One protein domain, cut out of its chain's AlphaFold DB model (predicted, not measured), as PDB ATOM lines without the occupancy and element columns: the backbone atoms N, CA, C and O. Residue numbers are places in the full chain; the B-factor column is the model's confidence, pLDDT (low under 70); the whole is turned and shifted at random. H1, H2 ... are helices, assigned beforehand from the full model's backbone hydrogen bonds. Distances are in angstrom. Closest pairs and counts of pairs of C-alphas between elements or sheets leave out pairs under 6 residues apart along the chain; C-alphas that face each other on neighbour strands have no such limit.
ATOM      1  N   LEU A  17     226.504 200.292 149.632       40.06
ATOM      2  CA  LEU A  17     225.320 200.857 148.984       40.06
ATOM      3  C   LEU A  17     224.028 200.325 149.624       40.06
ATOM      4  O   LEU A  17     223.082 201.086 149.813       40.06
ATOM      5  N   PHE A  18     223.998 199.044 150.006       43.72
ATOM      6  CA  PHE A  18     222.821 198.388 150.589       43.72
ATOM      7  C   PHE A  18     222.599 198.683 152.079       43.72
ATOM      8  O   PHE A  18     221.514 198.414 152.584       43.72
ATOM      9  N   THR A  19     223.567 199.251 152.798       52.81
ATOM     10  CA  THR A  19     223.402 199.608 154.223       52.81
ATOM     11  C   THR A  19     223.016 201.068 154.434       52.81
ATOM     12  O   THR A  19     222.253 201.378 155.350       52.81
ATOM     13  N   THR A  20     223.487 201.973 153.572       54.06
ATOM     14  CA  THR A  20     223.379 203.418 153.820       54.06
ATOM     15  C   THR A  20     222.290 204.109 153.002       54.06
ATOM     16  O   THR A  20     221.517 204.915 153.521       54.06
ATOM     17  N   VAL A  21     222.198 203.770 151.714       60.19
ATOM     18  CA  VAL A  21     221.222 204.362 150.791       60.19
ATOM     19  C   VAL A  21     219.779 204.052 151.203       60.19
ATOM     20  O   VAL A  21     218.954 204.962 151.102       60.19
ATOM     21  N   PRO A  22     219.432 202.857 151.733       64.31
ATOM     22  CA  PRO A  22     218.054 202.576 152.117       64.31
ATOM     23  C   PRO A  22     217.555 203.454 153.259       64.31
ATOM     24  O   PRO A  22     216.410 203.873 153.205       64.31
ATOM     25  N   GLY A  23     218.383 203.792 154.254       59.88
ATOM     26  CA  GLY A  23     217.952 204.636 155.377       59.88
ATOM     27  C   GLY A  23     217.562 206.047 154.928       59.88
ATOM     28  O   GLY A  23     216.460 206.515 155.212       59.88
ATOM     29  N   ILE A  24     218.423 206.692 154.136       65.25
ATOM     30  CA  ILE A  24     218.145 208.019 153.563       65.25
ATOM     31  C   ILE A  24     216.967 207.938 152.581       65.25
ATOM     32  O   ILE A  24     216.069 208.774 152.622       65.25
ATOM     33  N   THR A  25     216.918 206.901 151.742       65.75
ATOM     34  CA  THR A  25     215.833 206.706 150.767       65.75
ATOM     35  C   THR A  25     214.492 206.469 151.455       65.75
ATOM     36  O   THR A  25     213.504 207.071 151.061       65.75
ATOM     37  N   VAL A  26     214.434 205.653 152.509       66.50
ATOM     38  CA  VAL A  26     213.211 205.399 153.285       66.50
ATOM     39  C   VAL A  26     212.768 206.661 154.022       66.50
ATOM     40  O   VAL A  26     211.578 206.965 154.011       66.50
ATOM     41  N   ALA A  27     213.694 207.434 154.598       66.31
ATOM     42  CA  ALA A  27     213.375 208.717 155.222       66.31
ATOM     43  C   ALA A  27     212.779 209.708 154.210       66.31
ATOM     44  O   ALA A  27     211.725 210.295 154.456       66.31
ATOM     45  N   VAL A  28     213.425 209.863 153.053       67.94
ATOM     46  CA  VAL A  28     213.012 210.795 151.997       67.94
ATOM     47  C   VAL A  28     211.711 210.339 151.342       67.94
ATOM     48  O   VAL A  28     210.766 211.116 151.281       67.94
ATOM     49  N   VAL A  29     211.612 209.082 150.904       72.38
ATOM     50  CA  VAL A  29     210.396 208.528 150.286       72.38
ATOM     51  C   VAL A  29     209.250 208.495 151.286       72.38
ATOM     52  O   VAL A  29     208.137 208.839 150.915       72.38
ATOM     53  N   GLY A  30     209.494 208.151 152.552       65.25
ATOM     54  CA  GLY A  30     208.478 208.183 153.604       65.25
ATOM     55  C   GLY A  30     207.960 209.597 153.871       65.25
ATOM     56  O   GLY A  30     206.751 209.808 153.935       65.25
ATOM     57  N   THR A  31     208.860 210.580 153.940       65.56
ATOM     58  CA  THR A  31     208.506 211.999 154.112       65.56
ATOM     59  C   THR A  31     207.757 212.535 152.895       65.56
ATOM     60  O   THR A  31     206.706 213.154 153.043       65.56
ATOM     61  N   ILE A  32     208.231 212.242 151.682       67.19
ATOM     62  CA  ILE A  32     207.565 212.625 150.434       67.19
ATOM     63  C   ILE A  32     206.205 211.938 150.330       67.19
ATOM     64  O   ILE A  32     205.230 212.606 150.032       67.19
ATOM     65  N   ALA A  33     206.092 210.642 150.611       64.62
ATOM     66  CA  ALA A  33     204.822 209.919 150.575       64.62
ATOM     67  C   ALA A  33     203.831 210.464 151.610       64.62
ATOM     68  O   ALA A  33     202.648 210.598 151.299       64.62
ATOM     69  N   ALA A  34     204.296 210.836 152.807       63.88
ATOM     70  CA  ALA A  34     203.478 211.506 153.810       63.88
ATOM     71  C   ALA A  34     202.992 212.872 153.300       63.88
ATOM     72  O   ALA A  34     201.793 213.132 153.323       63.88
ATOM     73  N   ILE A  35     203.882 213.698 152.739       62.59
ATOM     74  CA  ILE A  35     203.531 214.994 152.144       62.59
ATOM     75  C   ILE A  35     202.579 214.817 150.956       62.59
ATOM     76  O   ILE A  35     201.580 215.515 150.871       62.59
ATOM     77  N   LEU A  36     202.822 213.873 150.050       61.59
ATOM     78  CA  LEU A  36     201.953 213.613 148.901       61.59
ATOM     79  C   LEU A  36     200.586 213.087 149.347       61.59
ATOM     80  O   LEU A  36     199.567 213.474 148.784       61.59
ATOM     81  N   THR A  37     200.533 212.255 150.386       59.69
ATOM     82  CA  THR A  37     199.269 211.804 150.981       59.69
ATOM     83  C   THR A  37     198.538 212.966 151.647       59.69
ATOM     84  O   THR A  37     197.318 213.054 151.528       59.69
ATOM     85  N   ALA A  38     199.266 213.886 152.282       57.84
ATOM     86  CA  ALA A  38     198.712 215.098 152.869       57.84
ATOM     87  C   ALA A  38     198.148 216.055 151.799       57.84
ATOM     88  O   ALA A  38     197.022 216.541 151.900       57.84
ATOM     89  N   VAL A  39     198.931 216.295 150.747       54.38
ATOM     90  CA  VAL A  39     198.689 217.306 149.710       54.38
ATOM     91  C   VAL A  39     197.709 216.818 148.646       54.38
ATOM     92  O   VAL A  39     196.792 217.547 148.282       54.38
ATOM     93  N   PHE A  40     197.890 215.597 148.143       57.38
ATOM     94  CA  PHE A  40     197.109 215.041 147.035       57.38
ATOM     95  C   PHE A  40     196.045 214.041 147.487       57.38
ATOM     96  O   PHE A  40     195.172 213.679 146.702       57.38
ATOM     97  N   GLY A  41     196.077 213.614 148.754       50.56
ATOM     98  CA  GLY A  41     194.945 212.944 149.374       50.56
ATOM     99  C   GLY A  41     194.515 211.662 148.667       50.56
ATOM    100  O   GLY A  41     193.320 211.466 148.438       50.56
ATOM    101  N   ALA A  42     195.462 210.770 148.360       40.31
ATOM    102  CA  ALA A  42     195.177 209.457 147.770       40.31
ATOM    103  C   ALA A  42     194.126 208.655 148.574       40.31
ATOM    104  O   ALA A  42     193.415 207.822 148.015       40.31
ATOM    105  N   SER A  43     193.943 208.973 149.864       49.72
ATOM    106  CA  SER A  43     192.735 208.621 150.610       49.72
ATOM    107  C   SER A  43     191.826 209.849 150.782       49.72
ATOM    108  O   SER A  43     192.131 210.777 151.527       49.72
ATOM    109  N   LYS A  44     190.633 209.834 150.170       52.28
ATOM    110  CA  LYS A  44     189.565 210.838 150.411       52.28
ATOM    111  C   LYS A  44     189.132 210.933 151.889       52.28
ATOM    112  O   LYS A  44     188.318 211.776 152.247       52.28
ATOM    113  N   LYS A  45     189.629 210.029 152.743       53.12
ATOM    114  CA  LYS A  45     189.332 209.945 154.178       53.12
ATOM    115  C   LYS A  45     190.219 210.860 155.032       53.12
ATOM    116  O   LYS A  45     189.773 211.254 156.103       53.12
ATOM    117  N   PHE A  46     191.428 211.205 154.579       56.97
ATOM    118  CA  PHE A  46     192.409 211.968 155.365       56.97
ATOM    119  C   PHE A  46     192.867 213.236 154.629       56.97
ATOM    120  O   PHE A  46     194.056 213.514 154.493       56.97
ATOM    121  N   GLN A  47     191.901 213.988 154.103       65.50
ATOM    122  CA  GLN A  47     192.142 215.288 153.484       65.50
ATOM    123  C   GLN A  47     191.655 216.399 154.402       65.50
ATOM    124  O   GLN A  47     190.564 216.314 154.970       65.50
ATOM    125  N   LEU A  48     192.456 217.457 154.490       67.94
ATOM    126  CA  LEU A  48     192.057 218.688 155.143       67.94
ATOM    127  C   LEU A  48     190.866 219.294 154.361       67.94
ATOM    128  O   LEU A  48     191.005 219.509 153.152       67.94
ATOM    129  N   PRO A  49     189.706 219.559 154.993       67.38
ATOM    130  CA  PRO A  49     188.517 220.068 154.301       67.38
ATOM    131  C   PRO A  49     188.815 221.327 153.476       67.38
ATOM    132  O   PRO A  49     189.618 222.165 153.888       67.38
ATOM    133  N   SER A  50     188.187 221.505 152.314       64.44
ATOM    134  CA  SER A  50     188.460 222.638 151.405       64.44
ATOM    135  C   SER A  50     188.265 224.015 152.054       64.44
ATOM    136  O   SER A  50     188.891 224.979 151.627       64.44
ATOM    137  N   GLU A  51     187.454 224.093 153.110       61.28
ATOM    138  CA  GLU A  51     187.141 225.322 153.851       61.28
ATOM    139  C   GLU A  51     188.210 225.769 154.867       61.28
ATOM    140  O   GLU A  51     188.131 226.881 155.381       61.28
ATOM    141  N   THR A  52     189.190 224.916 155.182       59.22
ATOM    142  CA  THR A  52     190.324 225.256 156.069       59.22
ATOM    143  C   THR A  52     191.310 226.201 155.355       59.22
ATOM    144  O   THR A  52     191.263 226.302 154.131       59.22
ATOM    145  N   ALA A  53     192.170 226.924 156.081       54.44
ATOM    146  CA  ALA A  53     192.877 228.149 155.661       54.44
ATOM    147  C   ALA A  53     193.346 228.232 154.173       54.44
ATOM    148  O   ALA A  53     193.782 227.226 153.595       54.44
ATOM    149  N   PRO A  54     193.297 229.436 153.547       52.12
ATOM    150  CA  PRO A  54     193.573 229.633 152.119       52.12
ATOM    151  C   PRO A  54     194.978 229.154 151.727       52.12
ATOM    152  O   PRO A  54     195.945 229.381 152.446       52.12
ATOM    153  N   GLY A  55     195.090 228.514 150.558       54.38
ATOM    154  CA  GLY A  55     196.190 227.608 150.172       54.38
ATOM    155  C   GLY A  55     197.641 228.101 150.309       54.38
ATOM    156  O   GLY A  55     198.547 227.270 150.337       54.38
ATOM    157  N   LEU A  56     197.883 229.404 150.459       46.72
ATOM    158  CA  LEU A  56     199.219 229.965 150.689       46.72
ATOM    159  C   LEU A  56     199.753 229.634 152.098       46.72
ATOM    160  O   LEU A  56     200.935 229.328 152.249       46.72
ATOM    161  N   SER A  57     198.882 229.585 153.116       61.62
ATOM    162  CA  SER A  57     199.269 229.157 154.471       61.62
ATOM    163  C   SER A  57     199.592 227.663 154.529       61.62
ATOM    164  O   SER A  57     200.527 227.260 155.219       61.62
ATOM    165  N   ARG A  58     198.881 226.839 153.746       64.69
ATOM    166  CA  ARG A  58     199.120 225.389 153.666       64.69
ATOM    167  C   ARG A  58     200.478 225.067 153.050       64.69
ATOM    168  O   ARG A  58     201.166 224.178 153.540       64.69
ATOM    169  N   GLY A  59     200.887 225.802 152.011       65.50
ATOM    170  CA  GLY A  59     202.213 225.657 151.403       65.50
ATOM    171  C   GLY A  59     203.346 225.942 152.394       65.50
ATOM    172  O   GLY A  59     204.281 225.150 152.505       65.50
ATOM    173  N   PHE A  60     203.223 227.019 153.174       70.69
ATOM    174  CA  PHE A  60     204.192 227.367 154.216       70.69
ATOM    175  C   PHE A  60     204.227 226.337 155.359       70.69
ATOM    176  O   PHE A  60     205.303 225.910 155.771       70.69
ATOM    177  N   LEU A  61     203.064 225.870 155.825       71.94
ATOM    178  CA  LEU A  61     202.982 224.820 156.847       71.94
ATOM    179  C   LEU A  61     203.573 223.489 156.356       71.94
ATOM    180  O   LEU A  61     204.262 222.811 157.111       71.94
ATOM    181  N   ASN A  62     203.391 223.144 155.079       71.19
ATOM    182  CA  ASN A  62     204.018 221.962 154.486       71.19
ATOM    183  C   ASN A  62     205.545 222.093 154.392       71.19
ATOM    184  O   ASN A  62     206.245 221.102 154.578       71.19
ATOM    185  N   PHE A  63     206.075 223.294 154.145       74.00
ATOM    186  CA  PHE A  63     207.519 223.533 154.196       74.00
ATOM    187  C   PHE A  63     208.075 223.339 155.614       74.00
ATOM    188  O   PHE A  63     209.117 222.708 155.788       74.00
ATOM    189  N   ILE A  64     207.348 223.800 156.639       79.69
ATOM    190  CA  ILE A  64     207.721 223.593 158.047       79.69
ATOM    191  C   ILE A  64     207.834 222.098 158.384       79.69
ATOM    192  O   ILE A  64     208.729 221.715 159.137       79.69
ATOM    193  N   LEU A  65     207.006 221.234 157.785       80.38
ATOM    194  CA  LEU A  65     207.095 219.781 157.983       80.38
ATOM    195  C   LEU A  65     208.417 219.165 157.491       80.38
ATOM    196  O   LEU A  65     208.741 218.051 157.893       80.38
ATOM    197  N   PHE A  66     209.196 219.866 156.660       79.31
ATOM    198  CA  PHE A  66     210.507 219.398 156.201       79.31
ATOM    199  C   PHE A  66     211.643 219.718 157.187       79.31
ATOM    200  O   PHE A  66     212.687 219.065 157.169       79.31
ATOM    201  N   ILE A  67     211.448 220.688 158.087       86.06
ATOM    202  CA  ILE A  67     212.465 221.119 159.059       86.06
ATOM    203  C   ILE A  67     212.970 219.954 159.932       86.06
ATOM    204  O   ILE A  67     214.188 219.817 160.057       86.06
ATOM    205  N   PRO A  68     212.114 219.075 160.495       85.12
ATOM    206  CA  PRO A  68     212.586 217.953 161.303       85.12
ATOM    207  C   PRO A  68     213.501 216.999 160.538       85.12
ATOM    208  O   PRO A  68     214.493 216.546 161.099       85.12
ATOM    209  N   PHE A  69     213.221 216.732 159.257       84.69
ATOM    210  CA  PHE A  69     214.101 215.910 158.427       84.69
ATOM    211  C   PHE A  69     215.496 216.537 158.322       84.69
ATOM    212  O   PHE A  69     216.486 215.857 158.577       84.69
ATOM    213  N   VAL A  70     215.577 217.837 158.012       86.69
ATOM    214  CA  VAL A  70     216.856 218.562 157.898       86.69
ATOM    215  C   VAL A  70     217.621 218.540 159.221       86.69
ATOM    216  O   VAL A  70     218.824 218.282 159.230       86.69
ATOM    217  N   LEU A  71     216.928 218.761 160.340       89.44
ATOM    218  CA  LEU A  71     217.532 218.708 161.671       89.44
ATOM    219  C   LEU A  71     218.055 217.304 161.999       89.44
ATOM    220  O   LEU A  71     219.204 217.170 162.409       89.44
ATOM    221  N   CYS A  72     217.263 216.253 161.775       87.81
ATOM    222  CA  CYS A  72     217.704 214.873 161.978       87.81
ATOM    223  C   CYS A  72     218.902 214.527 161.086       87.81
ATOM    224  O   CYS A  72     219.854 213.906 161.544       87.81
ATOM    225  N   PHE A  73     218.884 214.961 159.829       86.00
ATOM    226  CA  PHE A  73     219.960 214.707 158.878       86.00
ATOM    227  C   PHE A  73     221.282 215.377 159.268       86.00
ATOM    228  O   PHE A  73     222.341 214.773 159.115       86.00
ATOM    229  N   ALA A  74     221.223 216.604 159.793       87.25
ATOM    230  CA  ALA A  74     222.406 217.355 160.199       87.25
ATOM    231  C   ALA A  74     222.949 216.956 161.582       87.25
ATOM    232  O   ALA A  74     224.152 217.064 161.807       87.25
ATOM    233  N   LEU A  75     222.080 216.540 162.510       89.94
ATOM    234  CA  LEU A  75     222.434 216.368 163.926       89.94
ATOM    235  C   LEU A  75     222.627 214.912 164.361       89.94
ATOM    236  O   LEU A  75     223.235 214.675 165.406       89.94
ATOM    237  N   ILE A  76     222.106 213.935 163.613       88.75
ATOM    238  CA  ILE A  76     222.300 212.524 163.957       88.75
ATOM    239  C   ILE A  76     223.737 212.118 163.636       88.75
ATOM    240  O   ILE A  76     224.212 212.249 162.509       88.75
ATOM    241  N   ALA A  77     224.405 211.577 164.641       88.38
ATOM    242  CA  ALA A  77     225.746 211.035 164.576       88.38
ATOM    243  C   ALA A  77     225.777 209.662 165.278       88.38
ATOM    244  O   ALA A  77     224.861 209.319 166.031       88.38
ATOM    245  N   PRO A  78     226.781 208.811 165.012       86.38
ATOM    246  CA  PRO A  78     226.799 207.435 165.522       86.38
ATOM    247  C   PRO A  78     226.745 207.323 167.054       86.38
ATOM    248  O   PRO A  78     226.196 206.358 167.582       86.38
ATOM    249  N   ASP A  79     227.295 208.310 167.757       90.94
ATOM    250  CA  ASP A  79     227.324 208.435 169.215       90.94
ATOM    251  C   ASP A  79     225.941 208.733 169.816       90.94
ATOM    252  O   ASP A  79     225.601 208.204 170.875       90.94
ATOM    253  N   ASN A  80     225.116 209.526 169.129       90.62
ATOM    254  CA  ASN A  80     223.776 209.902 169.585       90.62
ATOM    255  C   ASN A  80     222.638 209.110 168.911       90.62
ATOM    256  O   ASN A  80     221.470 209.268 169.275       90.62
ATOM    257  N   ALA A  81     222.955 208.216 167.970       86.88
ATOM    258  CA  ALA A  81     221.962 207.516 167.164       86.88
ATOM    259  C   ALA A  81     221.021 206.615 167.988       86.88
ATOM    260  O   ALA A  81     219.829 206.540 167.693       86.88
ATOM    261  N   VAL A  82     221.499 205.980 169.066       86.81
ATOM    262  CA  VAL A  82     220.623 205.197 169.966       86.81
ATOM    263  C   VAL A  82     219.580 206.098 170.630       86.81
ATOM    264  O   VAL A  82     218.400 205.756 170.673       86.81
ATOM    265  N   LEU A  83     219.996 207.275 171.104       88.88
ATOM    266  CA  LEU A  83     219.090 208.250 171.706       88.88
ATOM    267  C   LEU A  83     218.081 208.774 170.676       88.88
ATOM    268  O   LEU A  83     216.890 208.853 170.975       88.88
ATOM    269  N   ALA A  84     218.530 209.070 169.454       88.06
ATOM    270  CA  ALA A  84     217.653 209.492 168.365       88.06
ATOM    271  C   ALA A  84     216.588 208.430 168.032       88.06
ATOM    272  O   ALA A  84     215.425 208.772 167.816       88.06
ATOM    273  N   LEU A  85     216.951 207.143 168.065       86.31
ATOM    274  CA  LEU A  85     216.017 206.035 167.864       86.31
ATOM    275  C   LEU A  85     214.983 205.934 169.001       86.31
ATOM    276  O   LEU A  85     213.797 205.737 168.743       86.31
ATOM    277  N   LEU A  86     215.406 206.124 170.254       87.19
ATOM    278  CA  LEU A  86     214.500 206.149 171.409       87.19
ATOM    279  C   LEU A  86     213.509 207.321 171.336       87.19
ATOM    280  O   LEU A  86     212.318 207.137 171.579       87.19
ATOM    281  N   ILE A  87     213.973 208.507 170.940       85.75
ATOM    282  CA  ILE A  87     213.104 209.672 170.718       85.75
ATOM    283  C   ILE A  87     212.118 209.392 169.575       85.75
ATOM    284  O   ILE A  87     210.931 209.699 169.700       85.75
ATOM    285  N   ALA A  88     212.572 208.755 168.490       87.25
ATOM    286  CA  ALA A  88     211.702 208.369 167.383       87.25
ATOM    287  C   ALA A  88     210.571 207.437 167.848       87.25
ATOM    288  O   ALA A  88     209.418 207.657 167.473       87.25
ATOM    289  N   LEU A  89     210.875 206.459 168.713       86.31
ATOM    290  CA  LEU A  89     209.882 205.547 169.293       86.31
ATOM    291  C   LEU A  89     208.817 206.280 170.119       86.31
ATOM    292  O   LEU A  89     207.649 205.908 170.042       86.31
ATOM    293  N   ILE A  90     209.182 207.339 170.848       88.12
ATOM    294  CA  ILE A  90     208.228 208.186 171.594       88.12
ATOM    295  C   ILE A  90     207.337 209.003 170.641       88.12
ATOM    296  O   ILE A  90     206.175 209.271 170.946       88.12
ATOM    297  N   GLY A  91     207.837 209.364 169.459       87.06
ATOM    298  CA  GLY A  91     207.043 210.063 168.446       87.06
ATOM    299  C   GLY A  91     205.908 209.215 167.849       87.06
ATOM    300  O   GLY A  91     204.895 209.775 167.433       87.06
ATOM    301  N   ILE A  92     206.006 207.877 167.883       85.31
ATOM    302  CA  ILE A  92     204.954 206.967 167.391       85.31
ATOM    303  C   ILE A  92     203.631 207.145 168.158       85.31
ATOM    304  O   ILE A  92     202.626 207.464 167.517       85.31
ATOM    305  N   PRO A  93     203.569 206.976 169.497       90.06
ATOM    306  CA  PRO A  93     202.326 207.179 170.235       90.06
ATOM    307  C   PRO A  93     201.822 208.623 170.118       90.06
ATOM    308  O   PRO A  93     200.613 208.824 170.035       90.06
ATOM    309  N   ALA A  94     202.708 209.622 170.031       89.88
ATOM    310  CA  ALA A  94     202.305 211.014 169.823       89.88
ATOM    311  C   ALA A  94     201.606 211.226 168.465       89.88
ATOM    312  O   ALA A  94     200.542 211.849 168.411       89.88
ATOM    313  N   ALA A  95     202.142 210.648 167.383       87.19
ATOM    314  CA  ALA A  95     201.499 210.652 166.071       87.19
ATOM    315  C   ALA A  95     200.130 209.956 166.123       87.19
ATOM    316  O   ALA A  95     199.139 210.494 165.636       87.19
ATOM    317  N   TRP A  96     200.044 208.796 166.777       86.00
ATOM    318  CA  TRP A  96     198.783 208.069 166.946       86.00
ATOM    319  C   TRP A  96     197.728 208.876 167.711       86.00
ATOM    320  O   TRP A  96     196.582 208.956 167.270       86.00
ATOM    321  N   VAL A  97     198.101 209.521 168.820       90.12
ATOM    322  CA  VAL A  97     197.199 210.394 169.587       90.12
ATOM    323  C   VAL A  97     196.716 211.563 168.728       90.12
ATOM    324  O   VAL A  97     195.519 211.849 168.715       90.12
ATOM    325  N   ALA A  98     197.606 212.204 167.967       89.44
ATOM    326  CA  ALA A  98     197.235 213.289 167.058       89.44
ATOM    327  C   ALA A  98     196.288 212.811 165.942       89.44
ATOM    328  O   ALA A  98     195.298 213.479 165.647       89.44
ATOM    329  N   MET A  99     196.531 211.624 165.376       85.12
ATOM    330  CA  MET A  99     195.670 211.010 164.363       85.12
ATOM    331  C   MET A  99     194.273 210.694 164.913       85.12
ATOM    332  O   MET A  99     193.274 211.000 164.261       85.12
ATOM    333  N   PHE A 100     194.184 210.122 166.116       85.88
ATOM    334  CA  PHE A 100     192.905 209.862 166.777       85.88
ATOM    335  C   PHE A 100     192.172 211.153 167.140       85.88
ATOM    336  O   PHE A 100     190.966 211.249 166.921       85.88
ATOM    337  N   ALA A 101     192.879 212.163 167.651       88.75
ATOM    338  CA  ALA A 101     192.296 213.467 167.953       88.75
ATOM    339  C   ALA A 101     191.741 214.137 166.688       88.75
ATOM    340  O   ALA A 101     190.596 214.589 166.691       88.75
ATOM    341  N   TYR A 102     192.500 214.121 165.588       85.94
ATOM    342  CA  TYR A 102     192.030 214.566 164.275       85.94
ATOM    343  C   TYR A 102     190.768 213.805 163.845       85.94
ATOM    344  O   TYR A 102     189.760 214.425 163.510       85.94
ATOM    345  N   GLY A 103     190.805 212.469 163.905       80.06
ATOM    346  CA  GLY A 103     189.686 211.611 163.521       80.06
ATOM    347  C   GLY A 103     188.423 211.887 164.335       80.06
ATOM    348  O   GLY A 103     187.349 212.009 163.757       80.06
ATOM    349  N   ASN A 104     188.555 212.062 165.650       85.31
ATOM    350  CA  ASN A 104     187.447 212.369 166.553       85.31
ATOM    351  C   ASN A 104     186.853 213.757 166.293       85.31
ATOM    352  O   ASN A 104     185.633 213.901 166.215       85.31
ATOM    353  N   VAL A 105     187.691 214.789 166.146       85.62
ATOM    354  CA  VAL A 105     187.200 216.148 165.864       85.62
ATOM    355  C   VAL A 105     186.490 216.175 164.516       85.62
ATOM    356  O   VAL A 105     185.388 216.717 164.431       85.62
ATOM    357  N   THR A 134     180.608 224.139 166.944       82.75
ATOM    358  CA  THR A 134     180.002 223.682 168.208       82.75
ATOM    359  C   THR A 134     178.801 224.519 168.644       82.75
ATOM    360  O   THR A 134     177.965 224.026 169.393       82.75
ATOM    361  N   VAL A 135     178.719 225.782 168.211       83.06
ATOM    362  CA  VAL A 135     177.683 226.735 168.633       83.06
ATOM    363  C   VAL A 135     176.833 227.133 167.436       83.06
ATOM    364  O   VAL A 135     177.355 227.613 166.427       83.06
ATOM    365  N   LEU A 136     175.524 226.914 167.558       79.88
ATOM    366  CA  LEU A 136     174.524 227.346 166.584       79.88
ATOM    367  C   LEU A 136     174.180 228.820 166.792       79.88
ATOM    368  O   LEU A 136     174.094 229.272 167.934       79.88
ATOM    369  N   THR A 137     173.916 229.539 165.703       82.19
ATOM    370  CA  THR A 137     173.389 230.909 165.773       82.19
ATOM    371  C   THR A 137     172.000 230.921 166.434       82.19
ATOM    372  O   THR A 137     171.285 229.915 166.379       82.19
ATOM    373  N   PRO A 138     171.558 232.044 167.034       80.56
ATOM    374  CA  PRO A 138     170.229 232.135 167.648       80.56
ATOM    375  C   PRO A 138     169.086 231.796 166.676       80.56
ATOM    376  O   PRO A 138     168.123 231.125 167.046       80.56
ATOM    377  N   GLU A 139     169.214 232.198 165.409       77.81
ATOM    378  CA  GLU A 139     168.236 231.893 164.358       77.81
ATOM    379  C   GLU A 139     168.199 230.398 164.011       77.81
ATOM    380  O   GLU A 139     167.124 229.824 163.823       77.81
ATOM    381  N   ALA A 140     169.362 229.744 163.957       76.50
ATOM    382  CA  ALA A 140     169.450 228.308 163.729       76.50
ATOM    383  C   ALA A 140     168.942 227.504 164.932       76.50
ATOM    384  O   ALA A 140     168.270 226.494 164.739       76.50
ATOM    385  N   GLN A 141     169.181 227.968 166.165       77.94
ATOM    386  CA  GLN A 141     168.619 227.361 167.378       77.94
ATOM    387  C   GLN A 141     167.088 227.416 167.376       77.94
ATOM    388  O   GLN A 141     166.440 226.408 167.656       77.94
ATOM    389  N   ILE A 163     174.185 229.060 160.079       78.25
ATOM    390  CA  ILE A 163     173.884 227.913 160.947       78.25
ATOM    391  C   ILE A 163     174.753 227.939 162.202       78.25
ATOM    392  O   ILE A 163     174.246 227.794 163.315       78.25
ATOM    393  N   TRP A 164     176.058 228.144 162.032       84.44
ATOM    394  CA  TRP A 164     177.026 228.146 163.122       84.44
ATOM    395  C   TRP A 164     177.662 229.509 163.309       84.44
ATOM    396  O   TRP A 164     177.948 230.218 162.349       84.44
ATOM    397  N   GLU A 165     177.980 229.843 164.556       83.81
ATOM    398  CA  GLU A 165     178.782 231.027 164.820       83.81
ATOM    399  C   GLU A 165     180.152 230.909 164.146       83.81
ATOM    400  O   GLU A 165     180.888 229.933 164.339       83.81
ATOM    401  N   ARG A 166     180.547 231.961 163.420       81.94
ATOM    402  CA  ARG A 166     181.826 232.007 162.701       81.94
ATOM    403  C   ARG A 166     183.018 231.680 163.602       81.94
ATOM    404  O   ARG A 166     183.887 230.908 163.216       81.94
ATOM    405  N   ARG A 167     183.052 232.216 164.828       81.69
ATOM    406  CA  ARG A 167     184.140 231.960 165.791       81.69
ATOM    407  C   ARG A 167     184.224 230.486 166.190       81.69
ATOM    408  O   ARG A 167     185.321 229.945 166.299       81.69
ATOM    409  N   SER A 168     183.074 229.848 166.392       84.94
ATOM    410  CA  SER A 168     182.988 228.436 166.756       84.94
ATOM    411  C   SER A 168     183.485 227.543 165.615       84.94
ATOM    412  O   SER A 168     184.344 226.685 165.823       84.94
ATOM    413  N   ARG A 169     183.027 227.812 164.388       81.56
ATOM    414  CA  ARG A 169     183.440 227.086 163.182       81.56
ATOM    415  C   ARG A 169     184.933 227.247 162.883       81.56
ATOM    416  O   ARG A 169     185.621 226.243 162.706       81.56
ATOM    417  N   THR A 170     185.461 228.471 162.924       82.44
ATOM    418  CA  THR A 170     186.902 228.723 162.757       82.44
ATOM    419  C   THR A 170     187.725 227.994 163.821       82.44
ATOM    420  O   THR A 170     188.769 227.430 163.507       82.44
ATOM    421  N   GLY A 171     187.255 227.942 165.072       84.12
ATOM    422  CA  GLY A 171     187.940 227.214 166.143       84.12
ATOM    423  C   GLY A 171     188.029 225.705 165.888       84.12
ATOM    424  O   GLY A 171     189.064 225.094 166.156       84.12
ATOM    425  N   ILE A 172     186.977 225.096 165.333       85.19
ATOM    426  CA  ILE A 172     187.000 223.680 164.938       85.19
ATOM    427  C   ILE A 172     187.909 223.453 163.733       85.19
ATOM    428  O   ILE A 172     188.728 222.537 163.766       85.19
ATOM    429  N   GLN A 173     187.836 224.307 162.712       83.62
ATOM    430  CA  GLN A 173     188.731 224.246 161.554       83.62
ATOM    431  C   GLN A 173     190.207 224.326 161.974       83.62
ATOM    432  O   GLN A 173     190.995 223.464 161.594       83.62
ATOM    433  N   GLN A 174     190.560 225.272 162.848       84.62
ATOM    434  CA  GLN A 174     191.910 225.404 163.404       84.62
ATOM    435  C   GLN A 174     192.333 224.184 164.226       84.62
ATOM    436  O   GLN A 174     193.487 223.776 164.161       84.62
ATOM    437  N   ARG A 175     191.424 223.573 164.996       86.31
ATOM    438  CA  ARG A 175     191.721 222.331 165.732       86.31
ATOM    439  C   ARG A 175     191.989 221.160 164.792       86.31
ATOM    440  O   ARG A 175     192.928 220.406 165.033       86.31
ATOM    441  N   ILE A 176     191.190 221.012 163.735       86.31
ATOM    442  CA  ILE A 176     191.394 219.987 162.700       86.31
ATOM    443  C   ILE A 176     192.757 220.192 162.036       86.31
ATOM    444  O   ILE A 176     193.540 219.248 161.968       86.31
ATOM    445  N   GLU A 177     193.064 221.422 161.614       84.75
ATOM    446  CA  GLU A 177     194.369 221.809 161.064       84.75
ATOM    447  C   GLU A 177     195.509 221.482 162.027       84.75
ATOM    448  O   GLU A 177     196.471 220.819 161.648       84.75
ATOM    449  N   PHE A 178     195.383 221.893 163.285       87.38
ATOM    450  CA  PHE A 178     196.402 221.678 164.298       87.38
ATOM    451  C   PHE A 178     196.719 220.192 164.477       87.38
ATOM    452  O   PHE A 178     197.878 219.806 164.359       87.38
ATOM    453  N   PHE A 179     195.712 219.340 164.704       88.00
ATOM    454  CA  PHE A 179     195.945 217.904 164.891       88.00
ATOM    455  C   PHE A 179     196.447 217.213 163.626       88.00
ATOM    456  O   PHE A 179     197.273 216.306 163.713       88.00
ATOM    457  N   TYR A 180     195.989 217.662 162.460       85.38
ATOM    458  CA  TYR A 180     196.476 217.176 161.179       85.38
ATOM    459  C   TYR A 180     197.977 217.446 161.014       85.38
ATOM    460  O   TYR A 180     198.755 216.518 160.803       85.38
ATOM    461  N   TYR A 181     198.406 218.700 161.177       85.62
ATOM    462  CA  TYR A 181     199.817 219.067 161.059       85.62
ATOM    463  C   TYR A 181     200.668 218.459 162.169       85.62
ATOM    464  O   TYR A 181     201.796 218.048 161.911       85.62
ATOM    465  N   LEU A 182     200.126 218.335 163.381       88.81
ATOM    466  CA  LEU A 182     200.800 217.685 164.497       88.81
ATOM    467  C   LEU A 182     201.057 216.198 164.218       88.81
ATOM    468  O   LEU A 182     202.156 215.708 164.472       88.81
ATOM    469  N   PHE A 183     200.079 215.488 163.645       88.25
ATOM    470  CA  PHE A 183     200.254 214.106 163.198       88.25
ATOM    471  C   PHE A 183     201.384 213.995 162.174       88.25
ATOM    472  O   PHE A 183     202.295 213.189 162.363       88.25
ATOM    473  N   PHE A 184     201.359 214.822 161.124       84.75
ATOM    474  CA  PHE A 184     202.403 214.802 160.098       84.75
ATOM    475  C   PHE A 184     203.777 215.147 160.661       84.75
ATOM    476  O   PHE A 184     204.751 214.487 160.311       84.75
ATOM    477  N   LEU A 185     203.857 216.127 161.561       87.75
ATOM    478  CA  LEU A 185     205.103 216.518 162.204       87.75
ATOM    479  C   LEU A 185     205.724 215.339 162.959       87.75
ATOM    480  O   LEU A 185     206.890 215.018 162.734       87.75
ATOM    481  N   PHE A 186     204.950 214.657 163.808       89.31
ATOM    482  CA  PHE A 186     205.450 213.500 164.550       89.31
ATOM    483  C   PHE A 186     205.766 212.318 163.635       89.31
ATOM    484  O   PHE A 186     206.825 211.716 163.780       89.31
ATOM    485  N   ALA A 187     204.908 212.021 162.657       84.12
ATOM    486  CA  ALA A 187     205.132 210.926 161.720       84.12
ATOM    487  C   ALA A 187     206.421 211.126 160.903       84.12
ATOM    488  O   ALA A 187     207.262 210.229 160.851       84.12
ATOM    489  N   VAL A 188     206.618 212.313 160.318       84.44
ATOM    490  CA  VAL A 188     207.827 212.651 159.551       84.44
ATOM    491  C   VAL A 188     209.062 212.627 160.444       84.44
ATOM    492  O   VAL A 188     210.079 212.053 160.052       84.44
ATOM    493  N   THR A 189     208.977 213.193 161.650       87.88
ATOM    494  CA  THR A 189     210.101 213.208 162.598       87.88
ATOM    495  C   THR A 189     210.496 211.791 163.002       87.88
ATOM    496  O   THR A 189     211.669 211.449 162.913       87.88
ATOM    497  N   THR A 190     209.538 210.938 163.376       88.38
ATOM    498  CA  THR A 190     209.786 209.535 163.736       88.38
ATOM    499  C   THR A 190     210.405 208.764 162.576       88.38
ATOM    500  O   THR A 190     211.409 208.085 162.777       88.38
ATOM    501  N   VAL A 191     209.838 208.856 161.369       85.25
ATOM    502  CA  VAL A 191     210.355 208.120 160.204       85.25
ATOM    503  C   VAL A 191     211.763 208.593 159.849       85.25
ATOM    504  O   VAL A 191     212.650 207.766 159.648       85.25
ATOM    505  N   SER A 192     211.993 209.908 159.837       85.88
ATOM    506  CA  SER A 192     213.302 210.495 159.530       85.88
ATOM    507  C   SER A 192     214.345 210.123 160.578       85.88
ATOM    508  O   SER A 192     215.396 209.590 160.235       85.88
ATOM    509  N   ALA A 193     214.045 210.347 161.860       88.19
ATOM    510  CA  ALA A 193     214.951 210.033 162.956       88.19
ATOM    511  C   ALA A 193     215.242 208.533 163.028       88.19
ATOM    512  O   ALA A 193     216.403 208.152 163.109       88.19
ATOM    513  N   GLY A 194     214.221 207.677 162.936       86.00
ATOM    514  CA  GLY A 194     214.384 206.226 162.984       86.00
ATOM    515  C   GLY A 194     215.252 205.700 161.844       86.00
ATOM    516  O   GLY A 194     216.192 204.942 162.082       86.00
ATOM    517  N   ALA A 195     214.982 206.129 160.611       84.31
ATOM    518  CA  ALA A 195     215.722 205.668 159.442       84.31
ATOM    519  C   ALA A 195     217.176 206.178 159.418       84.31
ATOM    520  O   ALA A 195     218.094 205.391 159.180       84.31
ATOM    521  N   LEU A 196     217.407 207.459 159.729       86.12
ATOM    522  CA  LEU A 196     218.750 208.054 159.770       86.12
ATOM    523  C   LEU A 196     219.575 207.559 160.967       86.12
ATOM    524  O   LEU A 196     220.767 207.299 160.824       86.12
ATOM    525  N   ALA A 197     218.951 207.359 162.131       87.19
ATOM    526  CA  ALA A 197     219.615 206.764 163.289       87.19
ATOM    527  C   ALA A 197     220.004 205.306 163.026       87.19
ATOM    528  O   ALA A 197     221.130 204.907 163.312       87.19
ATOM    529  N   THR A 198     219.104 204.515 162.433       84.19
ATOM    530  CA  THR A 198     219.399 203.121 162.062       84.19
ATOM    531  C   THR A 198     220.569 203.068 161.083       84.19
ATOM    532  O   THR A 198     221.502 202.291 161.275       84.19
ATOM    533  N   GLN A 199     220.570 203.951 160.083       83.38
ATOM    534  CA  GLN A 199     221.678 204.092 159.149       83.38
ATOM    535  C   GLN A 199     222.992 204.429 159.868       83.38
ATOM    536  O   GLN A 199     223.986 203.737 159.653       83.38
ATOM    537  N   ALA A 200     223.008 205.427 160.753       85.19
ATOM    538  CA  ALA A 200     224.205 205.801 161.508       85.19
ATOM    539  C   ALA A 200     224.712 204.669 162.424       85.19
ATOM    540  O   ALA A 200     225.918 204.469 162.558       85.19
ATOM    541  N   LEU A 201     223.812 203.872 163.009       83.69
ATOM    542  CA  LEU A 201     224.177 202.724 163.845       83.69
ATOM    543  C   LEU A 201     224.809 201.580 163.053       83.69
ATOM    544  O   LEU A 201     225.750 200.958 163.557       83.69
ATOM    545  N   VAL A 202     224.286 201.297 161.858       83.00
ATOM    546  CA  VAL A 202     224.769 200.221 160.979       83.00
ATOM    547  C   VAL A 202     226.087 200.614 160.321       83.00
ATOM    548  O   VAL A 202     227.030 199.829 160.320       83.00
ATOM    549  N   THR A 203     226.163 201.835 159.797       81.00
ATOM    550  CA  THR A 203     227.313 202.319 159.013       81.00
ATOM    551  C   THR A 203     228.430 202.886 159.881       81.00
ATOM    552  O   THR A 203     229.552 203.020 159.410       81.00
ATOM    553  N   LYS A 204     228.138 203.216 161.148       84.19
ATOM    554  CA  LYS A 204     229.037 203.957 162.051       84.19
ATOM    555  C   LYS A 204     229.469 205.319 161.497       84.19
ATOM    556  O   LYS A 204     230.453 205.883 161.963       84.19
ATOM    557  N   GLU A 205     228.702 205.876 160.564       83.56
ATOM    558  CA  GLU A 205     228.960 207.166 159.928       83.56
ATOM    559  C   GLU A 205     227.759 208.104 160.096       83.56
ATOM    560  O   GLU A 205     226.603 207.678 160.110       83.56
ATOM    561  N   ALA A 206     228.022 209.408 160.210       85.56
ATOM    562  CA  ALA A 206     226.957 210.406 160.221       85.56
ATOM    563  C   ALA A 206     226.290 210.500 158.828       85.56
ATOM    564  O   ALA A 206     227.003 210.495 157.817       85.56
ATOM    565  N   PRO A 207     224.951 210.652 158.731       81.50
ATOM    566  CA  PRO A 207     224.242 210.737 157.451       81.50
ATOM    567  C   PRO A 207     224.762 211.849 156.533       81.50
ATOM    568  O   PRO A 207     224.947 211.630 155.335       81.50
ATOM    569  N   LEU A 208     225.062 213.023 157.100       83.75
ATOM    570  CA  LEU A 208     225.612 214.158 156.361       83.75
ATOM    571  C   LEU A 208     226.983 213.844 155.748       83.75
ATOM    572  O   LEU A 208     227.201 214.111 154.566       83.75
ATOM    573  N   ALA A 209     227.891 213.258 156.534       82.19
ATOM    574  CA  ALA A 209     229.235 212.912 156.074       82.19
ATOM    575  C   ALA A 209     229.176 211.894 154.928       82.19
ATOM    576  O   ALA A 209     229.833 212.065 153.900       82.19
ATOM    577  N   ARG A 210     228.305 210.882 155.041       74.62
ATOM    578  CA  ARG A 210     228.112 209.919 153.956       74.62
ATOM    579  C   ARG A 210     227.550 210.570 152.697       74.62
ATOM    580  O   ARG A 210     228.028 210.297 151.598       74.62
ATOM    581  N   ALA A 211     226.539 211.421 152.830       77.88
ATOM    582  CA  ALA A 211     225.951 212.086 151.674       77.88
ATOM    583  C   ALA A 211     226.980 212.944 150.921       77.88
ATOM    584  O   ALA A 211     226.962 212.967 149.692       77.88
ATOM    585  N   GLN A 212     227.914 213.584 151.632       79.94
ATOM    586  CA  GLN A 212     229.028 214.308 151.016       79.94
ATOM    587  C   GLN A 212     229.954 213.380 150.220       79.94
ATOM    588  O   GLN A 212     230.311 213.714 149.091       79.94
ATOM    589  N   ILE A 213     230.291 212.203 150.760       79.56
ATOM    590  CA  ILE A 213     231.101 211.198 150.055       79.56
ATOM    591  C   ILE A 213     230.396 210.746 148.769       79.56
ATOM    592  O   ILE A 213     230.998 210.756 147.697       79.56
ATOM    593  N   ILE A 214     229.105 210.409 148.850       76.31
ATOM    594  CA  ILE A 214     228.304 209.994 147.686       76.31
ATOM    595  C   ILE A 214     228.247 211.117 146.642       76.31
ATOM    596  O   ILE A 214     228.416 210.869 145.449       76.31
ATOM    597  N   TRP A 215     228.049 212.362 147.082       75.25
ATOM    598  CA  TRP A 215     228.008 213.519 146.192       75.25
ATOM    599  C   TRP A 215     229.328 213.721 145.441       75.25
ATOM    600  O   TRP A 215     229.312 213.915 144.226       75.25
ATOM    601  N   GLN A 216     230.461 213.628 146.144       78.81
ATOM    602  CA  GLN A 216     231.800 213.737 145.558       78.81
ATOM    603  C   GLN A 216     232.108 212.590 144.586       78.81
ATOM    604  O   GLN A 216     232.758 212.808 143.567       78.81
ATOM    605  N   GLN A 217     231.629 211.377 144.869       78.00
ATOM    606  CA  GLN A 217     231.773 210.230 143.966       78.00
ATOM    607  C   GLN A 217     230.936 210.383 142.690       78.00
ATOM    608  O   GLN A 217     231.388 209.998 141.613       78.00
ATOM    609  N   ALA A 218     229.727 210.942 142.803       74.44
ATOM    610  CA  ALA A 218     228.844 211.190 141.665       74.44
ATOM    611  C   ALA A 218     229.304 212.380 140.805       74.44
ATOM    612  O   ALA A 218     229.106 212.374 139.592       74.44
TER     613      ALA A 218
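Overview. This is residues 17 to 105, 134 to 141 and 163 to 218 of the 228 residues of an uncharacterized protein of Pleomorphomonas sp. CF100 (UniProt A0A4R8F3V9). A long rod is built round one long helix, H6, with H1 and H4 running alongside it the opposite way and the short helices H2 and H3 following each other along a further side. H7 turns off steeply at the end where H6 finishes, and tiny H5 lies at the other end of the rod. The printed part has 153 residues with seven named helices, H1 to H7 in chain order, and no named strand; its class is all helix. The whole is loose, with a radius of gyration of the C-alphas of 19.1 A, and spans 69 by 30 by 23 A.

Arrangement. H6, residues 166 to 203, is the hub and touches four helices. H4, residues 81 to 105, touches it at a shallow tilt of 24 degrees, opposite ways; the closest C-alphas, of Ala 88 and Thr 190, are 4.3 A apart. H1, residues 17 to 40, touches H6 at a shallow tilt of 9 degrees, opposite ways, closest at the C-alphas of Ala 27 and Ser 192, 4.7 A. H1 and H4 are apart. H3, residues 67 to 75, touches residues 185 to 196 of H6 alone, at a shallow tilt of 23 degrees, the same way; the closest C-alphas are those of Pro 68 and Thr 189, 5.5 A. Leaving out helices that touch only at their ends, 3 of the 4 pairs that touch are at a shallow tilt, and the helix packing is mostly aligned, the helices running nearly along one another. H2, residues 55 to 64, is close to H6 but not clearly touching, with the C-alphas of Leu 61 and Tyr 181 closest at 7.8 A. H7, residues 207 to 218, only just touches H6, with 3 pairs of C-alphas within 8 A, the closest being Ala 200 and Pro 207 at 6.4 A. H3 and H7 touch only at their ends, about perpendicular at 86 degrees, closest at the C-alphas of Ala 74 and Leu 208, 5.9 A. H5, residues 138 to 141, touches no helix. Each O i to N i+4 pair is within hydrogen-bond range in H2, H3, H6 and H7, against 17 of 20 in H1 and 19 of 21 in H4; H5 is too short for such a pair.

Along the chain. H6 is 54.4 A long, from C-alpha 166 at (181.826, 232.007, 162.701) to C-alpha 203 at (227.313, 202.319, 159.013). H4 measures 35.8 A and H1 31.6 A, with a kink of 25 degrees near residue 24 of H1. H7 ends at C-alpha 218, (228.844, 211.190, 141.665).

Size, cuts and confidence. The C-alphas farthest apart, of Glu 139 and Gln 217, are 70.2 A apart. Residues 106 to 133 and 142 to 162 are not printed; the C-alpha gaps are 10.7 A and 8.3 A. Of the links printed whole, H1 to H2 is long. Mean pLDDT of the printed part is 77.1, with residues 17 to 28 and 30 to 59 under 70.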